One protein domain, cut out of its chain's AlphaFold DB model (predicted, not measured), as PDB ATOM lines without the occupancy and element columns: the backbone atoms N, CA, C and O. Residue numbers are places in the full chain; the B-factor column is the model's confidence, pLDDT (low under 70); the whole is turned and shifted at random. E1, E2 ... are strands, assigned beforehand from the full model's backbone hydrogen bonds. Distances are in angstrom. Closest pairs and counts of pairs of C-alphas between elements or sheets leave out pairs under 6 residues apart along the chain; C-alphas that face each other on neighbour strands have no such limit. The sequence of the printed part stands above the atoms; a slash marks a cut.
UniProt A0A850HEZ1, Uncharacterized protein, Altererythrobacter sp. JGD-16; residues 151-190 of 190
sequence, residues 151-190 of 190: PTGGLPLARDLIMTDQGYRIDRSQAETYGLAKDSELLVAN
ATOM      1  N   PRO A 151     195.077 173.946 211.122       94.50
ATOM      2  CA  PRO A 151     195.738 174.765 212.145       94.50
ATOM      3  C   PRO A 151     196.921 174.081 212.842       94.50
ATOM      4  O   PRO A 151     197.741 174.754 213.458       94.50
ATOM      5  N   THR A 152     197.026 172.755 212.745       93.44
ATOM      6  CA  THR A 152     198.165 171.955 213.220       93.44
ATOM      7  C   THR A 152     199.376 172.009 212.283       93.44
ATOM      8  O   THR A 152     200.464 171.611 212.680       93.44
ATOM      9  N   GLY A 153     199.216 172.507 211.052       95.50
ATOM     10  CA  GLY A 153     200.210 172.416 209.980       95.50
ATOM     11  C   GLY A 153     200.155 171.106 209.188       95.50
ATOM     12  O   GLY A 153     200.989 170.906 208.314       95.50
ATOM     13  N   GLY A 154     199.203 170.216 209.485       96.50
ATOM     14  CA  GLY A 154     198.952 169.002 208.708       96.50
ATOM     15  C   GLY A 154     198.004 169.225 207.526       96.50
ATOM     16  O   GLY A 154     197.447 170.310 207.351       96.50
ATOM     17  N   LEU A 155     197.778 168.164 206.753       97.25
ATOM     18  CA  LEU A 155     196.763 168.115 205.701       97.25
ATOM     19  C   LEU A 155     195.608 167.203 206.129       97.25
ATOM     20  O   LEU A 155     195.847 166.210 206.824       97.25
ATOM     21  N   PRO A 156     194.362 167.512 205.739       97.38
ATOM     22  CA  PRO A 156     193.267 166.567 205.883       97.38
ATOM     23  C   PRO A 156     193.441 165.389 204.919       97.38
ATOM     24  O   PRO A 156     194.189 165.442 203.941       97.38
ATOM     25  N   LEU A 157     192.696 164.322 205.178       96.44
ATOM     26  CA  LEU A 157     192.652 163.164 204.298       96.44
ATOM     27  C   LEU A 157     191.945 163.506 202.987       96.44
ATOM     28  O   LEU A 157     190.935 164.203 202.974       96.44
ATOM     29  N   ALA A 158     192.420 162.926 201.885       96.19
ATOM     30  CA  ALA A 158     191.861 163.153 200.554       96.19
ATOM     31  C   ALA A 158     190.347 162.875 200.472       96.19
ATOM     32  O   ALA A 158     189.618 163.629 199.831       96.19
ATOM     33  N   ARG A 159     189.873 161.823 201.150       95.62
ATOM     34  CA  ARG A 159     188.449 161.442 201.218       95.62
ATOM     35  C   ARG A 159     187.559 162.436 201.973       95.62
ATOM     36  O   ARG A 159     186.349 162.399 201.806       95.62
ATOM     37  N   ASP A 160     188.161 163.303 202.781       97.69
ATOM     38  CA  ASP A 160     187.458 164.302 203.585       97.69
ATOM     39  C   ASP A 160     187.403 165.659 202.862       97.69
ATOM     40  O   ASP A 160     186.916 166.644 203.417       97.69
ATOM     41  N   LEU A 161     187.936 165.731 201.637       98.00
ATOM     42  CA  LEU A 161     187.965 166.934 200.820       98.00
ATOM     43  C   LEU A 161     186.825 166.945 199.805       98.00
ATOM     44  O   LEU A 161     186.594 165.973 199.088       98.00
ATOM     45  N   ILE A 162     186.183 168.101 199.687       97.56
ATOM     46  CA  ILE A 162     185.139 168.398 198.713       97.56
ATOM     47  C   ILE A 162     185.661 169.504 197.798       97.56
ATOM     48  O   ILE A 162     186.112 170.553 198.269       97.56
ATOM     49  N   MET A 163     185.621 169.263 196.487       96.00
ATOM     50  CA  MET A 163     185.955 170.282 195.493       96.00
ATOM     51  C   MET A 163     184.852 171.348 195.446       96.00
ATOM     52  O   MET A 163     183.669 171.017 195.379       96.00
ATOM     53  N   THR A 164     185.243 172.619 195.461       94.25
ATOM     54  CA  THR A 164     184.358 173.786 195.318       94.25
ATOM     55  C   THR A 164     184.890 174.713 194.224       94.25
ATOM     56  O   THR A 164     186.030 174.562 193.788       94.25
ATOM     57  N   ASP A 165     184.125 175.739 193.845       90.50
ATOM     58  CA  ASP A 165     184.566 176.760 192.877       90.50
ATOM     59  C   ASP A 165     185.830 177.527 193.323       90.50
ATOM     60  O   ASP A 165     186.480 178.192 192.519       90.50
ATOM     61  N   GLN A 166     186.187 177.454 194.610       86.75
ATOM     62  CA  GLN A 166     187.369 178.096 195.194       86.75
ATOM     63  C   GLN A 166     188.519 177.111 195.483       86.75
ATOM     64  O   GLN A 166     189.480 177.477 196.165       86.75
ATOM     65  N   GLY A 167     188.425 175.870 195.002       91.81
ATOM     66  CA  GLY A 167     189.335 174.772 195.334       91.81
ATOM     67  C   GLY A 167     188.779 173.872 196.438       91.81
ATOM     68  O   GLY A 167     187.568 173.819 196.668       91.81
ATOM     69  N   TYR A 168     189.652 173.143 197.131       97.38
ATOM     70  CA  TYR A 168     189.217 172.163 198.123       97.38
ATOM     71  C   TYR A 168     188.805 172.796 199.455       97.38
ATOM     72  O   TYR A 168     189.484 173.666 200.005       97.38
ATOM     73  N   ARG A 169     187.710 172.280 200.015       97.94
ATOM     74  CA  ARG A 169     187.273 172.505 201.398       97.94
ATOM     75  C   ARG A 169     187.109 171.164 202.104       97.94
ATOM     76  O   ARG A 169     186.969 170.130 201.459       97.94
ATOM     77  N   ILE A 170     187.137 171.180 203.427       98.25
ATOM     78  CA  ILE A 170     186.933 170.000 204.267       98.25
ATOM     79  C   ILE A 170     185.427 169.769 204.422       98.25
ATOM     80  O   ILE A 170     184.666 170.719 204.641       98.25
ATOM     81  N   ASP A 171     184.992 168.513 204.321       97.75
ATOM     82  CA  ASP A 171     183.626 168.127 204.660       97.75
ATOM     83  C   ASP A 171     183.306 168.570 206.096       97.75
ATOM     84  O   ASP A 171     184.015 168.261 207.055       97.75
ATOM     85  N   ARG A 172     182.206 169.308 206.249       96.88
ATOM     86  CA  ARG A 172     181.727 169.825 207.532       96.88
ATOM     87  C   ARG A 172     181.482 168.708 208.550       96.88
ATOM     88  O   ARG A 172     181.627 168.962 209.746       96.88
ATOM     89  N   SER A 173     181.164 167.490 208.102       96.88
ATOM     90  CA  SER A 173     181.029 166.315 208.975       96.88
ATOM     91  C   SER A 173     182.333 165.962 209.714       96.88
ATOM     92  O   SER A 173     182.288 165.435 210.823       96.88
ATOM     93  N   GLN A 174     183.486 166.353 209.162       97.88
ATOM     94  CA  GLN A 174     184.820 166.064 209.689       97.88
ATOM     95  C   GLN A 174     185.373 167.176 210.597       97.88
ATOM     96  O   GLN A 174     186.512 167.089 211.058       97.88
ATOM     97  N   ALA A 175     184.591 168.226 210.879       96.88
ATOM     98  CA  ALA A 175     185.052 169.375 211.660       96.88
ATOM     99  C   ALA A 175     185.584 168.977 213.048       96.88
ATOM    100  O   ALA A 175     186.650 169.439 213.448       96.88
ATOM    101  N   GLU A 176     184.883 168.089 213.760       96.69
ATOM    102  CA  GLU A 176     185.304 167.618 215.087       96.69
ATOM    103  C   GLU A 176     186.604 166.805 215.019       96.69
ATOM    104  O   GLU A 176     187.519 167.058 215.801       96.69
ATOM    105  N   THR A 177     186.733 165.912 214.030       96.81
ATOM    106  CA  THR A 177     187.942 165.108 213.781       96.81
ATOM    107  C   THR A 177     189.193 165.975 213.639       96.81
ATOM    108  O   THR A 177     190.258 165.617 214.137       96.81
ATOM    109  N   TYR A 178     189.064 167.131 212.984       96.75
ATOM    110  CA  TYR A 178     190.171 168.057 212.745       96.75
ATOM    111  C   TYR A 178     190.260 169.208 213.756       96.75
ATOM    112  O   TYR A 178     191.111 170.086 213.602       96.75
ATOM    113  N   GLY A 179     189.409 169.228 214.788       96.31
ATOM    114  CA  GLY A 179     189.395 170.289 215.799       96.31
ATOM    115  C   GLY A 179     189.031 171.670 215.241       96.31
ATOM    116  O   GLY A 179     189.536 172.685 215.721       96.31
ATOM    117  N   LEU A 180     188.191 171.721 214.205       97.00
ATOM    118  CA  LEU A 180     187.780 172.953 213.537       97.00
ATOM    119  C   LEU A 180     186.506 173.529 214.161       97.00
ATOM    120  O   LEU A 180     185.564 172.809 214.498       97.00
ATOM    121  N   ALA A 181     186.453 174.856 214.265       96.00
ATOM    122  CA  ALA A 181     185.230 175.558 214.632       96.00
ATOM    123  C   ALA A 181     184.151 175.383 213.545       96.00
ATOM    124  O   ALA A 181     184.460 175.248 212.360       96.00
ATOM    125  N   LYS A 182     182.870 175.412 213.938       91.50
ATOM    126  CA  LYS A 182     181.724 175.192 213.027       91.50
ATOM    127  C   LYS A 182     181.604 176.240 211.913       91.50
ATOM    128  O   LYS A 182     180.916 176.006 210.917       91.50
ATOM    129  N   ASP A 183     182.221 177.394 212.112       93.75
ATOM    130  CA  ASP A 183     182.287 178.545 211.214       93.75
ATOM    131  C   ASP A 183     183.654 178.686 210.526       93.75
ATOM    132  O   ASP A 183     183.905 179.690 209.867       93.75
ATOM    133  N   SER A 184     184.539 177.687 210.645       95.94
ATOM    134  CA  SER A 184     185.845 177.709 209.989       95.94
ATOM    135  C   SER A 184     185.711 177.827 208.467       95.94
ATOM    136  O   SER A 184     185.004 177.046 207.831       95.94
ATOM    137  N   GLU A 185     186.482 178.740 207.875       95.06
ATOM    138  CA  GLU A 185     186.592 178.925 206.419       95.06
ATOM    139  C   GLU A 185     187.209 177.718 205.691       95.06
ATOM    140  O   GLU A 185     187.203 177.645 204.461       95.06
ATOM    141  N   LEU A 186     187.773 176.762 206.436       96.19
ATOM    142  CA  LEU A 186     188.272 175.514 205.870       96.19
ATOM    143  C   LEU A 186     187.138 174.538 205.537       96.19
ATOM    144  O   LEU A 186     187.358 173.636 204.735       96.19
ATOM    145  N   LEU A 187     185.952 174.706 206.129       96.88
ATOM    146  CA  LEU A 187     184.801 173.830 205.914       96.88
ATOM    147  C   LEU A 187     183.988 174.260 204.689       96.88
ATOM    148  O   LEU A 187     183.937 175.439 204.337       96.88
ATOM    149  N   VAL A 188     183.283 173.311 204.074       93.94
ATOM    150  CA  VAL A 188     182.249 173.631 203.076       93.94
ATOM    151  C   VAL A 188     181.157 174.534 203.668       93.94
ATOM    152  O   VAL A 188     180.749 174.381 204.828       93.94
ATOM    153  N   ALA A 189     180.683 175.493 202.868       87.56
ATOM    154  CA  ALA A 189     179.523 176.315 203.209       87.56
ATOM    155  C   ALA A 189     178.247 175.454 203.297       87.56
ATOM    156  O   ALA A 189     178.200 174.361 202.731       87.56
ATOM    157  N   ASN A 190     177.251 175.933 204.048       70.75
ATOM    158  CA  ASN A 190     175.934 175.287 204.138       70.75
ATOM    159  C   ASN A 190     175.116 175.481 202.860       70.75
ATOM    160  O   ASN A 190     175.256 176.564 202.247       70.75
TER     161      ASN A 190
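What this domain is: This is residues 151 to 190 of the 190 residues of an uncharacterized protein of Altererythrobacter sp. JGD-16 (UniProt A0A850HEZ1). This is a small rounded body of winding loops with little regular structure, and one short hairpin of two strands, E1 and E2, makes one end of it. After the hairpin, residues 171 to 190 wind on without a named element. The printed part has 40 residues, with no named helix and two named strands, E1 then E2, in one antiparallel sheet; the class is all strand, though named elements hold only 8 residues. It is compact, with a radius of gyration of the C-alphas of 9.3 A and spans of 25 by 20 by 15 A.

Where its parts are: From Pro 151 at (195.738, 174.765, 212.145), the printed part reaches E1, residues 161 to 164, 9.5 A long. E2, residues 167 to 170, is 10.4 A long and ends at C-alpha 170 (186.933, 170.000, 204.267).

How they stand to each other: E1 and E2 form a hairpin with a tight link, antiparallel at 139 degrees. N 162 and O 169 are within hydrogen-bond range at 2.8 A.

The domain as a whole: The farthest C-alphas, of Gly 153 and Asn 190, are 25.1 A apart. The printed part has no cut, and no printed residue is under 70 in pLDDT.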